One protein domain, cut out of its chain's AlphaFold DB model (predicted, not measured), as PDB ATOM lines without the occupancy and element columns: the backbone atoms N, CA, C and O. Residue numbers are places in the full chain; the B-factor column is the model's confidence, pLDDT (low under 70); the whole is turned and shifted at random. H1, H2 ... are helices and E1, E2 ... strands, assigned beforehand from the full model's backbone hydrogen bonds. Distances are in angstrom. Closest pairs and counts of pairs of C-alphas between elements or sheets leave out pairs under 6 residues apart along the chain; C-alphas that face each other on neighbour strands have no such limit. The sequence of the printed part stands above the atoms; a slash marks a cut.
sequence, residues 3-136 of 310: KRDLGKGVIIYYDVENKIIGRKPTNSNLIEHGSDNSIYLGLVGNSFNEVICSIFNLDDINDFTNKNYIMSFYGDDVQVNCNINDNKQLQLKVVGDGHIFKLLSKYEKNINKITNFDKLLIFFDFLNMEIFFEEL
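This is residues 3 to 136 of the 310 residues of the protein "HNHc domain-containing protein" of Clostridium sp. CAG:524 (UniProt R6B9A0). What shape do these atoms make? Two twisted antiparallel sheets form a sandwich, face to face with strands crossed at 90 degrees; H1 and H2 sit at one end of its longest axis and H3 at the other. What is it made of? The printed part has 134 residues, with nine named strands and three named helices in the order E1 E2 E3 E4 H1 H2 E5 E6 E7 H3 E8 E9, and its class is mixed, helices and strands. The sheets run E1 E2 E3 E8 E9 and E4 E7 E6 E5. How large is it? It is compact, with a radius of gyration of the C-alphas of 14.3 A and spans of 43 by 30 by 28 A.

Where do the first elements lie? E1 is residues 3 to 5, from C-alpha 3 at (77.844, 139.208, 98.573); E2 is 11 to 15, E3 20 to 23, E4 38 to 41. H1, residues 46 to 56, is 15.7 A long, and H2 is 61 to 64. What follows? E5 is residues 67 to 73, 18.5 A; E6 is 76 to 84, 25.8 A; E7 is 90 to 94. H3, residues 101 to 111, is 15.4 A long; E8 is 120 to 125, 15.9 A; E9 is 130 to 135, 16.9 A, ending at C-alpha 135 at (67.703, 143.628, 109.310).

What joins the five-strand sheet? E1 E2 E3 is a meander, each strand the antiparallel neighbour of the one before, with N 4 and O 12 at 2.9 A and N 13 and O 22 at 2.9 A. Within hydrogen-bond range are also N 21 and O 124, 3.0 A, across the antiparallel neighbours E3 and E8, and N 123 and O 132, 2.9 A, across the hairpin E8 and E9. What joins the other sheet? E5 E6 E7 is a second meander, with N 71 and O 78 at 2.9 A and N 93 and O 81 at 2.8 A; across the antiparallel neighbours E4 and E7, N 39 and O 92 are within hydrogen-bond range at 2.8 A. Where do the sheets come close? The closest C-alphas of E5 and E9 are Ser 72 and Glu 130, 4.6 A. How do the helices sit? H1 and H2 touch at the C-alphas of Cys 53 and Ile 61, 5.8 A; H2 only grazes the four-strand sheet, while H1 and H3 only graze both, H1 the four-strand one only just, with 5 pairs of C-alphas within 10 A. Every O i to N i+4 pair is within hydrogen-bond range in H3 and 6 of 7 in H1; H2 is too short for one.

How far does it reach? The C-alphas farthest apart, Asp 59 and Asn 112, are 43.4 A apart. Is it continuous? The printed part has no cut, and its one long link is E3 to E4, 14 residues. Where is confidence low? The mean pLDDT of the printed part is 74.0, and 37 residues are under 70, among them 3 to 11, 42 to 51 and 111 to 118.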
ATOM      1  N   LYS A   3      78.774 140.346  98.511       50.66
ATOM      2  CA  LYS A   3      77.844 139.208  98.573       50.66
ATOM      3  C   LYS A   3      78.019 138.276  97.377       50.66
ATOM      4  O   LYS A   3      78.261 138.746  96.267       50.66
ATOM      5  N   ARG A   4      77.847 136.971  97.593       48.06
ATOM      6  CA  ARG A   4      77.970 135.929  96.564       48.06
ATOM      7  C   ARG A   4      76.946 134.820  96.808       48.06
ATOM      8  O   ARG A   4      76.763 134.396  97.945       48.06
ATOM      9  N   ASP A   5      76.271 134.370  95.752       46.25
ATOM     10  CA  ASP A   5      75.510 133.113  95.785       46.25
ATOM     11  C   ASP A   5      76.500 131.965  95.565       46.25
ATOM     12  O   ASP A   5      77.326 132.025  94.650       46.25
ATOM     13  N   LEU A   6      76.463 130.966  96.446       45.56
ATOM     14  CA  LEU A   6      77.367 129.812  96.431       45.56
ATOM     15  C   LEU A   6      76.594 128.485  96.362       45.56
ATOM     16  O   LEU A   6      77.040 127.450  96.858       45.56
ATOM     17  N   GLY A   7      75.432 128.519  95.704       35.50
ATOM     18  CA  GLY A   7      74.657 127.346  95.326       35.50
ATOM     19  C   GLY A   7      73.403 127.149  96.174       35.50
ATOM     20  O   GLY A   7      73.337 127.502  97.352       35.50
ATOM     21  N   LYS A   8      72.372 126.566  95.548       40.84
ATOM     22  CA  LYS A   8      71.032 126.344  96.135       40.84
ATOM     23  C   LYS A   8      70.359 127.619  96.693       40.84
ATOM     24  O   LYS A   8      69.445 127.506  97.504       40.84
ATOM     25  N   GLY A   9      70.770 128.810  96.246       47.59
ATOM     26  CA  GLY A   9      70.212 130.094  96.687       47.59
ATOM     27  C   GLY A   9      70.705 130.560  98.060       47.59
ATOM     28  O   GLY A   9      70.056 131.397  98.691       47.59
ATOM     29  N   VAL A  10      71.822 130.015  98.555       54.34
ATOM     30  CA  VAL A  10      72.438 130.454  99.813       54.34
ATOM     31  C   VAL A  10      73.368 131.632  99.527       54.34
ATOM     32  O   VAL A  10      74.503 131.460  99.081       54.34
ATOM     33  N   ILE A  11      72.876 132.842  99.797       66.56
ATOM     34  CA  ILE A  11      73.669 134.072  99.708       66.56
ATOM     35  C   ILE A  11      74.564 134.181 100.945       66.56
ATOM     36  O   ILE A  11      74.075 134.206 102.078       66.56
ATOM     37  N   ILE A  12      75.869 134.287 100.710       71.00
ATOM     38  CA  ILE A  12      76.880 134.571 101.729       71.00
ATOM     39  C   ILE A  12      77.380 135.998 101.535       71.00
ATOM     40  O   ILE A  12      77.614 136.459 100.415       71.00
ATOM     41  N   TYR A  13      77.520 136.695 102.653       74.25
ATOM     42  CA  TYR A  13      77.965 138.075 102.762       74.25
ATOM     43  C   TYR A  13      79.347 138.064 103.407       74.25
ATOM     44  O   TYR A  13      79.580 137.293 104.338       74.25
ATOM     45  N   TYR A  14      80.279 138.869 102.908       72.62
ATOM     46  CA  TYR A  14      81.638 138.889 103.445       72.62
ATOM     47  C   TYR A  14      82.354 140.209 103.186       72.62
ATOM     48  O   TYR A  14      82.073 140.921 102.221       72.62
ATOM     49  N   ASP A  15      83.325 140.517 104.030       69.06
ATOM     50  CA  ASP A  15      84.218 141.651 103.878       69.06
ATOM     51  C   ASP A  15      85.652 141.183 104.140       69.06
ATOM     52  O   ASP A  15      85.950 140.681 105.221       69.06
ATOM     53  N   VAL A  16      86.517 141.264 103.123       69.50
ATOM     54  CA  VAL A  16      87.878 140.700 103.198       69.50
ATOM     55  C   VAL A  16      88.800 141.597 104.017       69.50
ATOM     56  O   VAL A  16      89.595 141.101 104.807       69.50
ATOM     57  N   GLU A  17      88.647 142.913 103.871       71.19
ATOM     58  CA  GLU A  17      89.446 143.918 104.576       71.19
ATOM     59  C   GLU A  17      89.099 143.942 106.069       71.19
ATOM     60  O   GLU A  17      89.990 143.924 106.915       71.19
ATOM     61  N   ASN A  18      87.801 143.895 106.392       72.06
ATOM     62  CA  ASN A  18      87.307 143.917 107.771       72.06
ATOM     63  C   ASN A  18      87.179 142.515 108.404       72.06
ATOM     64  O   ASN A  18      86.807 142.401 109.564       72.06
ATOM     65  N   LYS A  19      87.482 141.441 107.660       78.56
ATOM     66  CA  LYS A  19      87.385 140.030 108.091       78.56
ATOM     67  C   LYS A  19      86.006 139.637 108.651       78.56
ATOM     68  O   LYS A  19      85.905 138.873 109.612       78.56
ATOM     69  N   ILE A  20      84.939 140.132 108.024       78.81
ATOM     70  CA  ILE A  20      83.546 139.835 108.391       78.81
ATOM     71  C   ILE A  20      83.003 138.729 107.481       78.81
ATOM     72  O   ILE A  20      83.199 138.777 106.266       78.81
ATOM     73  N   ILE A  21      82.269 137.760 108.036       81.56
ATOM     74  CA  ILE A  21      81.480 136.789 107.257       81.56
ATOM     75  C   ILE A  21      80.078 136.653 107.855       81.56
ATOM     76  O   ILE A  21      79.917 136.591 109.071       81.56
ATOM     77  N   GLY A  22      79.053 136.555 107.007       79.62
ATOM     78  CA  GLY A  22      77.677 136.342 107.441       79.62
ATOM     79  C   GLY A  22      76.772 135.653 106.426       79.62
ATOM     80  O   GLY A  22      77.087 135.512 105.242       79.62
ATOM     81  N   ARG A  23      75.612 135.206 106.911       80.19
ATOM     82  CA  ARG A  23      74.537 134.598 106.110       80.19
ATOM     83  C   ARG A  23      73.178 134.827 106.772       80.19
ATOM     84  O   ARG A  23      73.108 135.197 107.942       80.19
ATOM     85  N   LYS A  24      72.088 134.504 106.076       81.06
ATOM     86  CA  LYS A  24      70.787 134.313 106.733       81.06
ATOM     87  C   LYS A  24      70.803 133.019 107.585       81.06
ATOM     88  O   LYS A  24      71.317 132.005 107.102       81.06
ATOM     89  N   PRO A  25      70.234 132.996 108.806       81.06
ATOM     90  CA  PRO A  25      69.965 131.754 109.538       81.06
ATOM     91  C   PRO A  25      69.069 130.787 108.738       81.06
ATOM     92  O   PRO A  25      68.133 131.210 108.060       81.06
ATOM     93  N   THR A  26      69.323 129.479 108.814       79.19
ATOM     94  CA  THR A  26      68.440 128.466 108.205       79.19
ATOM     95  C   THR A  26      67.214 128.215 109.080       79.19
ATOM     96  O   THR A  26      67.260 128.444 110.282       79.19
ATOM     97  N   ASN A  27      66.125 127.678 108.519       77.25
ATOM     98  CA  ASN A  27      64.896 127.386 109.278       77.25
ATOM     99  C   ASN A  27      65.154 126.528 110.537       77.25
ATOM    100  O   ASN A  27      64.458 126.683 111.530       77.25
ATOM    101  N   SER A  28      66.180 125.669 110.514       79.25
ATOM    102  CA  SER A  28      66.675 124.893 111.659       79.25
ATOM    103  C   SER A  28      67.269 125.750 112.788       79.25
ATOM    104  O   SER A  28      67.041 125.458 113.960       79.25
ATOM    105  N   ASN A  29      67.975 126.837 112.453       82.81
ATOM    106  CA  ASN A  29      68.484 127.827 113.406       82.81
ATOM    107  C   ASN A  29      67.351 128.648 114.058       82.81
ATOM    108  O   ASN A  29      67.571 129.241 115.110       82.81
ATOM    109  N   LEU A  30      66.162 128.697 113.437       81.12
ATOM    110  CA  LEU A  30      64.997 129.470 113.895       81.12
ATOM    111  C   LEU A  30      64.059 128.688 114.841       81.12
ATOM    112  O   LEU A  30      63.013 129.210 115.222       81.12
ATOM    113  N   ILE A  31      64.395 127.451 115.223       79.81
ATOM    114  CA  ILE A  31      63.553 126.622 116.100       79.81
ATOM    115  C   ILE A  31      63.901 126.891 117.571       79.81
ATOM    116  O   ILE A  31      65.011 126.593 118.012       79.81
ATOM    117  N   GLU A  32      62.931 127.377 118.352       78.56
ATOM    118  CA  GLU A  32      63.101 127.744 119.771       78.56
ATOM    119  C   GLU A  32      63.613 126.598 120.660       78.56
ATOM    120  O   GLU A  32      64.394 126.816 121.586       78.56
ATOM    121  N   HIS A  33      63.213 125.361 120.361       78.44
ATOM    122  CA  HIS A  33      63.674 124.142 121.039       78.44
ATOM    123  C   HIS A  33      64.520 123.251 120.108       78.44
ATOM    124  O   HIS A  33      64.542 122.030 120.246       78.44
ATOM    125  N   GLY A  34      65.169 123.854 119.106       74.31
ATOM    126  CA  GLY A  34      66.063 123.162 118.181       74.31
ATOM    127  C   GLY A  34      67.432 122.849 118.790       74.31
ATOM    128  O   GLY A  34      67.793 123.345 119.850       74.31
ATOM    129  N   SER A  35      68.225 122.047 118.080       78.69
ATOM    130  CA  SER A  35      69.613 121.714 118.439       78.69
ATOM    131  C   SER A  35      70.658 122.324 117.494       78.69
ATOM    132  O   SER A  35      71.855 122.092 117.665       78.69
ATOM    133  N   ASP A  36      70.236 123.101 116.489       82.81
ATOM    134  CA  ASP A  36      71.135 123.629 115.461       82.81
ATOM    135  C   ASP A  36      71.891 124.881 115.940       82.81
ATOM    136  O   ASP A  36      71.395 126.013 115.897       82.81
ATOM    137  N   ASN A  37      73.122 124.651 116.394       87.06
ATOM    138  CA  ASN A  37      74.114 125.659 116.767       87.06
ATOM    139  C   ASN A  37      75.110 125.995 115.642       87.06
ATOM    140  O   ASN A  37      76.148 126.599 115.913       87.06
ATOM    141  N   SER A  38      74.844 125.578 114.398       87.75
ATOM    142  CA  SER A  38      75.810 125.651 113.301       87.75
ATOM    143  C   SER A  38      75.377 126.583 112.167       87.75
ATOM    144  O   SER A  38      74.261 126.537 111.645       87.75
ATOM    145  N   ILE A  39      76.326 127.407 111.737       84.69
ATOM    146  CA  ILE A  39      76.262 128.284 110.576       84.69
ATOM    147  C   ILE A  39      77.208 127.706 109.519       84.69
ATOM    148  O   ILE A  39      78.424 127.853 109.601       84.69
ATOM    149  N   TYR A  40      76.642 126.999 108.539       79.94
ATOM    150  CA  TYR A  40      77.397 126.423 107.422       79.94
ATOM    151  C   TYR A  40      77.515 127.413 106.263       79.94
ATOM    152  O   TYR A  40      76.518 128.017 105.846       79.94
ATOM    153  N   LEU A  41      78.726 127.537 105.730       72.50
ATOM    154  CA  LEU A  41      79.106 128.465 104.677       72.50
ATOM    155  C   LEU A  41      79.694 127.689 103.485       72.50
ATOM    156  O   LEU A  41      80.700 126.990 103.613       72.50
ATOM    157  N   GLY A  42      79.051 127.847 102.326       60.25
ATOM    158  CA  GLY A  42      79.504 127.356 101.025       60.25
ATOM    159  C   GLY A  42      79.023 125.952 100.634       60.25
ATOM    160  O   GLY A  42      78.595 125.142 101.460       60.25
ATOM    161  N   LEU A  43      79.133 125.680  99.336       46.56
ATOM    162  CA  LEU A  43      79.374 124.366  98.740       46.56
ATOM    163  C   LEU A  43      80.494 124.528  97.693       46.56
ATOM    164  O   LEU A  43      80.871 125.650  97.356       46.56
ATOM    165  N   VAL A  44      81.063 123.407  97.248       42.66
ATOM    166  CA  VAL A  44      82.367 123.326  96.563       42.66
ATOM    167  C   VAL A  44      82.525 124.283  95.369       42.66
ATOM    168  O   VAL A  44      81.768 124.219  94.404       42.66
ATOM    169  N   GLY A  45      83.597 125.081  95.404       48.50
ATOM    170  CA  GLY A  45      84.142 125.835  94.271       48.50
ATOM    171  C   GLY A  45      85.416 126.587  94.683       48.50
ATOM    172  O   GLY A  45      85.427 127.222  95.737       48.50
ATOM    173  N   ASN A  46      86.485 126.515  93.877       49.97
ATOM    174  CA  ASN A  46      87.832 126.997  94.249       49.97
ATOM    175  C   ASN A  46      87.835 128.434  94.799       49.97
ATOM    176  O   ASN A  46      88.402 128.704  95.856       49.97
ATOM    177  N   SER A  47      87.089 129.328  94.148       54.88
ATOM    178  CA  SER A  47      87.048 130.750  94.497       54.88
ATOM    179  C   SER A  47      86.166 131.118  95.697       54.88
ATOM    180  O   SER A  47      86.035 132.302  96.004       54.88
ATOM    181  N   PHE A  48      85.579 130.148  96.411       60.78
ATOM    182  CA  PHE A  48      85.145 130.367  97.799       60.78
ATOM    183  C   PHE A  48      86.298 130.127  98.778       60.78
ATOM    184  O   PHE A  48      86.495 130.930  99.689       60.78
ATOM    185  N   ASN A  49      87.105 129.086  98.549       66.38
ATOM    186  CA  ASN A  49      88.271 128.794  99.381       66.38
ATOM    187  C   ASN A  49      89.262 129.961  99.338       66.38
ATOM    188  O   ASN A  49      89.677 130.426 100.389       66.38
ATOM    189  N   GLU A  50      89.535 130.512  98.150       68.69
ATOM    190  CA  GLU A  50      90.357 131.722  97.965       68.69
ATOM    191  C   GLU A  50      89.880 132.909  98.828       68.69
ATOM    192  O   GLU A  50      90.698 133.620  99.409       68.69
ATOM    193  N   VAL A  51      88.562 133.112  98.972       68.88
ATOM    194  CA  VAL A  51      87.984 134.191  99.801       68.88
ATOM    195  C   VAL A  51      88.165 133.913 101.295       68.88
ATOM    196  O   VAL A  51      88.538 134.820 102.035       68.88
ATOM    197  N   ILE A  52      87.949 132.674 101.744       72.44
ATOM    198  CA  ILE A  52      88.169 132.273 103.143       72.44
ATOM    199  C   ILE A  52      89.661 132.351 103.503       72.44
ATOM    200  O   ILE A  52      90.013 132.947 104.521       72.44
ATOM    201  N   CYS A  53      90.546 131.858 102.633       73.81
ATOM    202  CA  CYS A  53      91.995 132.014 102.756       73.81
ATOM    203  C   CYS A  53      92.418 133.490 102.814       73.81
ATOM    204  O   CYS A  53      93.226 133.849 103.666       73.81
ATOM    205  N   SER A  54      91.826 134.363 101.990       71.50
ATOM    206  CA  SER A  54      92.102 135.809 102.020       71.50
ATOM    207  C   SER A  54      91.641 136.476 103.322       71.50
ATOM    208  O   SER A  54      92.340 137.332 103.854       71.50
ATOM    209  N   ILE A  55      90.484 136.078 103.865       73.44
ATOM    210  CA  ILE A  55      89.956 136.614 105.130       73.44
ATOM    211  C   ILE A  55      90.829 136.192 106.315       73.44
ATOM    212  O   ILE A  55      91.095 136.998 107.207       73.44
ATOM    213  N   PHE A  56      91.307 134.949 106.337       75.06
ATOM    214  CA  PHE A  56      92.043 134.396 107.477       75.06
ATOM    215  C   PHE A  56      93.570 134.392 107.317       75.06
ATOM    216  O   PHE A  56      94.262 134.035 108.267       75.06
ATOM    217  N   ASN A  57      94.089 134.861 106.178       76.56
ATOM    218  CA  ASN A  57      95.499 134.806 105.780       76.56
ATOM    219  C   ASN A  57      96.054 133.364 105.845       76.56
ATOM    220  O   ASN A  57      96.986 133.086 106.598       76.56
ATOM    221  N   LEU A  58      95.441 132.452 105.084       76.38
ATOM    222  CA  LEU A  58      95.806 131.030 105.009       76.38
ATOM    223  C   LEU A  58      96.336 130.670 103.620       76.38
ATOM    224  O   LEU A  58      95.865 131.227 102.628       76.38
ATOM    225  N   ASP A  59      97.218 129.675 103.550       73.25
ATOM    226  CA  ASP A  59      97.647 129.077 102.282       73.25
ATOM    227  C   ASP A  59      96.659 127.985 101.811       73.25
ATOM    228  O   ASP A  59      96.313 127.935 100.630       73.25
ATOM    229  N   ASP A  60      96.116 127.168 102.730       74.19
ATOM    230  CA  ASP A  60      95.015 126.226 102.473       74.19
ATOM    231  C   ASP A  60      93.838 126.469 103.442       74.19
ATOM    232  O   ASP A  60      94.009 126.724 104.634       74.19
ATOM    233  N   ILE A  61      92.602 126.333 102.952       72.06
ATOM    234  CA  ILE A  61      91.388 126.383 103.779       72.06
ATOM    235  C   ILE A  61      91.373 125.264 104.833       72.06
ATOM    236  O   ILE A  61      90.801 125.438 105.911       72.06
ATOM    237  N   ASN A  62      92.034 124.133 104.561       72.88
ATOM    238  CA  ASN A  62      92.155 123.020 105.507       72.88
ATOM    239  C   ASN A  62      92.860 123.436 106.819       72.88
ATOM    240  O   ASN A  62      92.518 122.913 107.888       72.88
ATOM    241  N   ASP A  63      93.748 124.440 106.776       70.25
ATOM    242  CA  ASP A  63      94.434 124.997 107.952       70.25
ATOM    243  C   ASP A  63      93.488 125.735 108.914       70.25
ATOM    244  O   ASP A  63      93.874 126.047 110.047       70.25
ATOM    245  N   PHE A  64      92.238 125.994 108.504       71.19
ATOM    246  CA  PHE A  64      91.189 126.612 109.320       71.19
ATOM    247  C   PHE A  64      90.387 125.627 110.188       71.19
ATOM    248  O   PHE A  64      89.357 125.979 110.764       71.19
ATOM    249  N   THR A  65      90.847 124.384 110.314       74.88
ATOM    250  CA  THR A  65      90.171 123.357 111.118       74.88
ATOM    251  C   THR A  65      90.464 123.517 112.620       74.88
ATOM    252  O   THR A  65      91.585 123.849 113.009       74.88
ATOM    253  N   ASN A  66      89.470 123.258 113.483       79.56
ATOM    254  CA  ASN A  66      89.558 123.325 114.951       79.56
ATOM    255  C   ASN A  66      89.991 124.688 115.537       79.56
ATOM    256  O   ASN A  66      90.502 124.748 116.661       79.56
ATOM    257  N   LYS A  67      89.764 125.807 114.832       85.12
ATOM    258  CA  LYS A  67      89.984 127.140 115.422       85.12
ATOM    259  C   LYS A  67      88.892 127.437 116.453       85.12
ATOM    260  O   LYS A  67      87.750 126.992 116.317       85.12
ATOM    261  N   ASN A  68      89.237 128.192 117.491       89.44
ATOM    262  CA  ASN A  68      88.302 128.630 118.523       89.44
ATOM    263  C   ASN A  68      88.447 130.137 118.728       89.44
ATOM    264  O   ASN A  68      89.559 130.635 118.886       89.44
ATOM    265  N   TYR A  69      87.313 130.825 118.746       89.81
ATOM    266  CA  TYR A  69      87.183 132.261 118.950       89.81
ATOM    267  C   TYR A  69      86.247 132.494 120.139       89.81
ATOM    268  O   TYR A  69      85.287 131.746 120.319       89.81
ATOM    269  N   ILE A  70      86.515 133.519 120.945       89.69
ATOM    270  CA  ILE A  70      85.587 134.024 121.964       89.69
ATOM    271  C   ILE A  70      85.149 135.398 121.473       89.69
ATOM    272  O   ILE A  70      85.993 136.278 121.322       89.69
ATOM    273  N   MET A  71      83.869 135.543 121.146       90.56
ATOM    274  CA  MET A  71      83.315 136.740 120.520       90.56
ATOM    275  C   MET A  71      82.290 137.407 121.436       90.56
ATOM    276  O   MET A  71      81.466 136.721 122.038       90.56
ATOM    277  N   SER A  72      82.300 138.737 121.494       84.88
ATOM    278  CA  SER A  72      81.254 139.519 122.158       84.88
ATOM    279  C   SER A  72      79.914 139.334 121.443       84.88
ATOM    280  O   SER A  72      79.839 139.403 120.216       84.88
ATOM    281  N   PHE A  73      78.836 139.150 122.207       83.19
ATOM    282  CA  PHE A  73      77.468 139.255 121.705       83.19
ATOM    283  C   PHE A  73      76.566 139.979 122.711       83.19
ATOM    284  O   PHE A  73      76.078 139.392 123.686       83.19
ATOM    285  N   TYR A  74      76.340 141.280 122.491       74.00
ATOM    286  CA  TYR A  74      75.597 142.156 123.414       74.00
ATOM    287  C   TYR A  74      76.084 142.025 124.875       74.00
ATOM    288  O   TYR A  74      75.277 141.944 125.804       74.00
ATOM    289  N   GLY A  75      77.402 141.919 125.077       70.00
ATOM    290  CA  GLY A  75      78.026 141.798 126.399       70.00
ATOM    291  C   GLY A  75      78.049 140.399 127.035       70.00
ATOM    292  O   GLY A  75      78.432 140.309 128.196       70.00
ATOM    293  N   ASP A  76      77.672 139.330 126.317       78.94
ATOM    294  CA  ASP A  76      78.048 137.955 126.708       78.94
ATOM    295  C   ASP A  76      79.255 137.505 125.879       78.94
ATOM    296  O   ASP A  76      79.318 137.804 124.684       78.94
ATOM    297  N   ASP A  77      80.145 136.712 126.476       85.06
ATOM    298  CA  ASP A  77      81.169 135.961 125.746       85.06
ATOM    299  C   ASP A  77      80.544 134.728 125.069       85.06
ATOM    300  O   ASP A  77      79.983 133.847 125.727       85.06
ATOM    301  N   VAL A  78      80.669 134.633 123.745       88.94
ATOM    302  CA  VAL A  78      80.183 133.511 122.932       88.94
ATOM    303  C   VAL A  78      81.366 132.779 122.309       88.94
ATOM    304  O   VAL A  78      82.070 133.316 121.454       88.94
ATOM    305  N   GLN A  79      81.579 131.520 122.697       91.44
ATOM    306  CA  GLN A  79      82.586 130.681 122.052       91.44
ATOM    307  C   GLN A  79      82.082 130.190 120.685       91.44
ATOM    308  O   GLN A  79      81.049 129.523 120.587       91.44
ATOM    309  N   VAL A  80      82.863 130.461 119.637       91.25
ATOM    310  CA  VAL A  80      82.647 129.984 118.266       91.25
ATOM    311  C   VAL A  80      83.799 129.067 117.861       91.25
ATOM    312  O   VAL A  80      84.962 129.469 117.820       91.25
ATOM    313  N   ASN A  81      83.474 127.819 117.538       90.44
ATOM    314  CA  ASN A  81      84.398 126.829 116.999       90.44
ATOM    315  C   ASN A  81      84.256 126.771 115.469       90.44
ATOM    316  O   ASN A  81      83.151 126.607 114.955       90.44
ATOM    317  N   CYS A  82      85.370 126.915 114.751       88.12
ATOM    318  CA  CYS A  82      85.410 126.921 113.290       88.12
ATOM    319  C   CYS A  82      86.090 125.653 112.769       88.12
ATOM    320  O   CYS A  82      87.214 125.345 113.173       88.12
ATOM    321  N   ASN A  83      85.412 124.937 111.869       84.69
ATOM    322  CA  ASN A  83      85.912 123.710 111.245       84.69
ATOM    323  C   ASN A  83      85.605 123.694 109.748       84.69
ATOM    324  O   ASN A  83      84.609 124.271 109.311       84.69
ATOM    325  N   ILE A  84      86.391 122.938 108.985       78.38
ATOM    326  CA  ILE A  84      85.993 122.472 107.655       78.38
ATOM    327  C   ILE A  84      85.367 121.082 107.817       78.38
ATOM    328  O   ILE A  84      85.933 120.235 108.506       78.38
ATOM    329  N   ASN A  85      84.184 120.853 107.241       69.44
ATOM    330  CA  ASN A  85      83.537 119.534 107.252       69.44
ATOM    331  C   ASN A  85      83.959 118.672 106.045       69.44
ATOM    332  O   ASN A  85      84.573 119.171 105.103       69.44
ATOM    333  N   ASP A  86      83.573 117.391 106.031       67.06
ATOM    334  CA  ASP A  86      83.928 116.438 104.958       67.06
ATOM    335  C   ASP A  86      83.485 116.899 103.550       67.06
ATOM    336  O   ASP A  86      84.096 116.545 102.544       67.06
ATOM    337  N   ASN A  87      82.449 117.744 103.473       62.41
ATOM    338  CA  ASN A  87      81.940 118.351 102.237       62.41
ATOM    339  C   ASN A  87      82.682 119.651 101.844       62.41
ATOM    340  O   ASN A  87      82.208 120.388 100.976       62.41
ATOM    341  N   LYS A  88      83.817 119.952 102.492       67.88
ATOM    342  CA  LYS A  88      84.621 121.181 102.358       67.88
ATOM    343  C   LYS A  88      83.855 122.481 102.641       67.88
ATOM    344  O   LYS A  88      84.177 123.530 102.090       67.88
ATOM    345  N   GLN A  89      82.842 122.430 103.502       73.44
ATOM    346  CA  GLN A  89      82.090 123.609 103.936       73.44
ATOM    347  C   GLN A  89      82.698 124.170 105.221       73.44
ATOM    348  O   GLN A  89      83.020 123.404 106.133       73.44
ATOM    349  N   LEU A  90      82.779 125.496 105.330       78.81
ATOM    350  CA  LEU A  90      83.162 126.153 106.577       78.81
ATOM    351  C   LEU A  90      81.969 126.131 107.544       78.81
ATOM    352  O   LEU A  90      80.918 126.711 107.275       78.81
ATOM    353  N   GLN A  91      82.131 125.451 108.673       86.12
ATOM    354  CA  GLN A  91      81.192 125.434 109.788       86.12
ATOM    355  C   GLN A  91      81.652 126.437 110.848       86.12
ATOM    356  O   GLN A  91      82.717 126.260 111.435       86.12
ATOM    357  N   LEU A  92      80.817 127.434 111.150       88.75
ATOM    358  CA  LEU A  92      80.930 128.257 112.354       88.75
ATOM    359  C   LEU A  92      79.927 127.719 113.383       88.75
ATOM    360  O   LEU A  92      78.717 127.763 113.156       88.75
ATOM    361  N   LYS A  93      80.412 127.149 114.486       90.12
ATOM    362  CA  LYS A  93      79.596 126.454 115.488       90.12
ATOM    363  C   LYS A  93      79.635 127.183 116.825       90.12
ATOM    364  O   LYS A  93      80.698 127.307 117.425       90.12
ATOM    365  N   VAL A  94      78.476 127.602 117.319       89.31
ATOM    366  CA  VAL A  94      78.330 128.188 118.660       89.31
ATOM    367  C   VAL A  94      78.404 127.081 119.718       89.31
ATOM    368  O   VAL A  94      77.770 126.032 119.585       89.31
ATOM    369  N   VAL A  95      79.222 127.282 120.750       83.94
ATOM    370  CA  VAL A  95      79.539 126.275 121.775       83.94
ATOM    371  C   VAL A  95      78.808 126.581 123.091       83.94
ATOM    372  O   VAL A  95      78.554 127.737 123.419       83.94
ATOM    373  N   GLY A  96      78.460 125.532 123.845       72.62
ATOM    374  CA  GLY A  96      77.667 125.612 125.079       72.62
ATOM    375  C   GLY A  96      76.169 125.390 124.843       72.62
ATOM    376  O   GLY A  96      75.768 124.843 123.814       72.62
ATOM    377  N   ASP A  97      75.340 125.826 125.794       60.81
ATOM    378  CA  ASP A  97      73.881 125.607 125.834       60.81
ATOM    379  C   ASP A  97      73.107 126.493 124.829       60.81
ATOM    380  O   ASP A  97      72.119 127.140 125.190       60.81
ATOM    381  N   GLY A  98      73.618 126.650 123.605       57.06
ATOM    382  CA  GLY A  98      73.181 127.660 122.641       57.06
ATOM    383  C   GLY A  98      73.121 127.154 121.205       57.06
ATOM    384  O   GLY A  98      74.057 127.328 120.429       57.06
ATOM    385  N   HIS A  99      71.966 126.615 120.818       71.75
ATOM    386  CA  HIS A  99      71.484 126.675 119.437       71.75
ATOM    387  C   HIS A  99      71.309 128.140 118.999       71.75
ATOM    388  O   HIS A  99      71.087 129.020 119.834       71.75
ATOM    389  N   ILE A 100      71.404 128.419 117.692       82.19
ATOM    390  CA  ILE A 100      71.475 129.800 117.159       82.19
ATOM    391  C   ILE A 100      70.275 130.668 117.587       82.19
ATOM    392  O   ILE A 100      70.428 131.875 117.781       82.19
ATOM    393  N   PHE A 101      69.110 130.059 117.834       81.19
ATOM    394  CA  PHE A 101      67.936 130.740 118.383       81.19
ATOM    395  C   PHE A 101      68.222 131.520 119.675       81.19
ATOM    396  O   PHE A 101      67.690 132.610 119.851       81.19
ATOM    397  N   LYS A 102      69.111 131.038 120.555       82.94
ATOM    398  CA  LYS A 102      69.458 131.734 121.808       82.94
ATOM    399  C   LYS A 102      70.084 133.112 121.560       82.94
ATOM    400  O   LYS A 102      69.804 134.051 122.307       82.94
ATOM    401  N   LEU A 103      70.872 133.251 120.489       84.00
ATOM    402  CA  LEU A 103      71.420 134.538 120.052       84.00
ATOM    403  C   LEU A 103      70.309 135.433 119.481       84.00
ATOM    404  O   LEU A 103      70.220 136.603 119.846       84.00
ATOM    405  N   LEU A 104      69.405 134.873 118.670       81.00
ATOM    406  CA  LEU A 104      68.240 135.584 118.121       81.00
ATOM    407  C   LEU A 104      67.303 136.118 119.224       81.00
ATOM    408  O   LEU A 104      66.924 137.287 119.190       81.00
ATOM    409  N   SER A 105      67.001 135.319 120.254       77.81
ATOM    410  CA  SER A 105      66.194 135.759 121.403       77.81
ATOM    411  C   SER A 105      66.880 136.842 122.237       77.81
ATOM    412  O   SER A 105      66.202 137.672 122.842       77.81
ATOM    413  N   LYS A 106      68.218 136.834 122.334       77.75
ATOM    414  CA  LYS A 106      68.951 137.903 123.027       77.75
ATOM    415  C   LYS A 106      69.036 139.169 122.164       77.75
ATOM    416  O   LYS A 106      68.904 140.253 122.729       77.75
ATOM    417  N   TYR A 107      69.161 139.060 120.839       77.44
ATOM    418  CA  TYR A 107      69.031 140.197 119.917       77.44
ATOM    419  C   TYR A 107      67.680 140.901 120.107       77.44
ATOM    420  O   TYR A 107      67.652 142.066 120.500       77.44
ATOM    421  N   GLU A 108      66.576 140.162 119.950       72.94
ATOM    422  CA  GLU A 108      65.193 140.643 120.108       72.94
ATOM    423  C   GLU A 108      64.983 141.408 121.432       72.94
ATOM    424  O   GLU A 108      64.491 142.540 121.441       72.94
ATOM    425  N   LYS A 109      65.446 140.828 122.550       75.56
ATOM    426  CA  LYS A 109      65.368 141.436 123.892       75.56
ATOM    427  C   LYS A 109      66.199 142.712 124.047       75.56
ATOM    428  O   LYS A 109      65.806 143.584 124.816       75.56
ATOM    429  N   ASN A 110      67.325 142.844 123.344       70.19
ATOM    430  CA  ASN A 110      68.140 144.063 123.388       70.19
ATOM    431  C   ASN A 110      67.522 145.192 122.548       70.19
ATOM    432  O   ASN A 110      67.521 146.343 122.984       70.19
ATOM    433  N   ILE A 111      66.945 144.883 121.381       64.44
ATOM    434  CA  ILE A 111      66.351 145.902 120.495       64.44
ATOM    435  C   ILE A 111      64.891 146.258 120.820       64.44
ATOM    436  O   ILE A 111      64.383 147.242 120.282       64.44
ATOM    437  N   ASN A 112      64.226 145.498 121.702       53.34
ATOM    438  CA  ASN A 112      62.851 145.724 122.176       53.34
ATOM    439  C   ASN A 112      61.814 145.893 121.042       53.34
ATOM    440  O   ASN A 112      60.970 146.793 121.068       53.34
ATOM    441  N   LYS A 113      61.879 145.022 120.027       59.47
ATOM    442  CA  LYS A 113      60.981 145.021 118.861       59.47
ATOM    443  C   LYS A 113      60.604 143.603 118.451       59.47
ATOM    444  O   LYS A 113      61.391 142.680 118.614       59.47
ATOM    445  N   ILE A 114      59.431 143.469 117.832       52.50
ATOM    446  CA  ILE A 114      59.047 142.267 117.083       52.50
ATOM    447  C   ILE A 114      59.834 142.279 115.768       52.50
ATOM    448  O   ILE A 114      59.464 142.989 114.830       52.50
ATOM    449  N   THR A 115      60.917 141.508 115.700       60.03
ATOM    450  CA  THR A 115      61.729 141.363 114.484       60.03
ATOM    451  C   THR A 115      61.279 140.157 113.675       60.03
ATOM    452  O   THR A 115      61.049 139.071 114.201       60.03
ATOM    453  N   ASN A 116      61.201 140.321 112.354       68.56
ATOM    454  CA  ASN A 116      61.016 139.186 111.464       68.56
ATOM    455  C   ASN A 116      62.364 138.485 111.224       68.56
ATOM    456  O   ASN A 116      63.148 138.925 110.381       68.56
ATOM    457  N   PHE A 117      62.609 137.376 111.926       67.62
ATOM    458  CA  PHE A 117      63.841 136.588 111.791       67.62
ATOM    459  C   PHE A 117      64.114 136.101 110.351       67.62
ATOM    460  O   PHE A 117      65.274 135.899 109.994       67.62
ATOM    461  N   ASP A 118      63.101 136.001 109.474       65.19
ATOM    462  CA  ASP A 118      63.309 135.693 108.049       65.19
ATOM    463  C   ASP A 118      64.058 136.792 107.269       65.19
ATOM    464  O   ASP A 118      64.512 136.528 106.149       65.19
ATOM    465  N   LYS A 119      64.190 137.998 107.834       72.56
ATOM    466  CA  LYS A 119      64.935 139.133 107.264       72.56
ATOM    467  C   LYS A 119      66.272 139.419 107.955       72.56
ATOM    468  O   LYS A 119      66.934 140.373 107.558       72.56
ATOM    469  N   LEU A 120      66.677 138.630 108.951       75.44
ATOM    470  CA  LEU A 120      67.966 138.827 109.613       75.44
ATOM    471  C   LEU A 120      69.124 138.166 108.866       75.44
ATOM    472  O   LEU A 120      69.020 137.037 108.384       75.44
ATOM    473  N   LEU A 121      70.263 138.850 108.865       79.75
ATOM    474  CA  LEU A 121      71.577 138.271 108.607       79.75
ATOM    475  C   LEU A 121      72.339 138.183 109.932       79.75
ATOM    476  O   LEU A 121      72.291 139.131 110.708       79.75
ATOM    477  N   ILE A 122      73.026 137.065 110.182       84.88
ATOM    478  CA  ILE A 122      74.006 136.939 111.272       84.88
ATOM    479  C   ILE A 122      75.407 137.173 110.715       84.88
ATOM    480  O   ILE A 122      75.752 136.607 109.672       84.88
ATOM    481  N   PHE A 123      76.204 137.962 111.431       86.06
ATOM    482  CA  PHE A 123      77.592 138.274 111.112       86.06
ATOM    483  C   PHE A 123      78.535 137.836 112.222       86.06
ATOM    484  O   PHE A 123      78.209 137.924 113.404       86.06
ATOM    485  N   PHE A 124      79.710 137.387 111.801       89.12
ATOM    486  CA  PHE A 124      80.859 137.062 112.628       89.12
ATOM    487  C   PHE A 124      82.003 137.961 112.159       89.12
ATOM    488  O   PHE A 124      82.470 137.834 111.022       89.12
ATOM    489  N   ASP A 125      82.405 138.896 113.010       86.00
ATOM    490  CA  ASP A 125      83.540 139.783 112.795       86.00
ATOM    491  C   ASP A 125      84.779 139.168 113.456       86.00
ATOM    492  O   ASP A 125      84.890 139.096 114.683       86.00
ATOM    493  N   PHE A 126      85.712 138.690 112.631       86.38
ATOM    494  CA  PHE A 126      86.947 138.048 113.084       86.38
ATOM    495  C   PHE A 126      88.113 139.036 113.267       86.38
ATOM    496  O   PHE A 126      89.222 138.607 113.590       86.38
ATOM    497  N   LEU A 127      87.885 140.339 113.064       83.56
ATOM    498  CA  LEU A 127      88.838 141.412 113.356       83.56
ATOM    499  C   LEU A 127      88.547 142.041 114.727       83.56
ATOM    500  O   LEU A 127      89.453 142.175 115.546       83.56
ATOM    501  N   ASN A 128      87.282 142.378 114.983       84.50
ATOM    502  CA  ASN A 128      86.800 142.978 116.229       84.50
ATOM    503  C   ASN A 128      86.332 141.941 117.266       84.50
ATOM    504  O   ASN A 128      86.085 142.306 118.413       84.50
ATOM    505  N   MET A 129      86.246 140.657 116.890       87.25
ATOM    506  CA  MET A 129      85.782 139.554 117.747       87.25
ATOM    507  C   MET A 129      84.349 139.780 118.259       87.25
ATOM    508  O   MET A 129      84.066 139.646 119.449       87.25
ATOM    509  N   GLU A 130      83.431 140.112 117.353       87.12
ATOM    510  CA  GLU A 130      82.027 140.404 117.669       87.12
ATOM    511  C   GLU A 130      81.065 139.605 116.777       87.12
ATOM    512  O   GLU A 130      81.343 139.322 115.610       87.12
ATOM    513  N   ILE A 131      79.913 139.237 117.335       86.75
ATOM    514  CA  ILE A 131      78.760 138.728 116.593       86.75
ATOM    515  C   ILE A 131      77.698 139.830 116.566       86.75
ATOM    516  O   ILE A 131      77.387 140.425 117.598       86.75
ATOM    517  N   PHE A 132      77.081 140.072 115.412       80.94
ATOM    518  CA  PHE A 132      75.961 141.011 115.300       80.94
ATOM    519  C   PHE A 132      74.914 140.553 114.279       80.94
ATOM    520  O   PHE A 132      75.113 139.584 113.541       80.94
ATOM    521  N   PHE A 133      73.768 141.238 114.264       81.56
ATOM    522  CA  PHE A 133      72.669 140.979 113.335       81.56
ATOM    523  C   PHE A 133      72.206 142.266 112.647       81.56
ATOM    524  O   PHE A 133      72.016 143.292 113.306       81.56
ATOM    525  N   GLU A 134      71.933 142.185 111.344       72.44
ATOM    526  CA  GLU A 134      71.318 143.266 110.559       72.44
ATOM    527  C   GLU A 134      69.943 142.851 110.018       72.44
ATOM    528  O   GLU A 134      69.761 141.720 109.561       72.44
ATOM    529  N   GLU A 135      68.985 143.784 110.010       69.44
ATOM    530  CA  GLU A 135      67.703 143.628 109.310       69.44
ATOM    531  C   GLU A 135      67.825 144.041 107.832       69.44
ATOM    532  O   GLU A 135      68.237 145.158 107.505       69.44
ATOM    533  N   LEU A 136      67.399 143.158 106.923       63.34
ATOM    534  CA  LEU A 136      67.293 143.436 105.490       63.34
ATOM    535  C   LEU A 136      66.183 144.462 105.200       63.34
ATOM    536  O   LEU A 136      65.022 144.114 104.962       63.34
TER     537      LEU A 136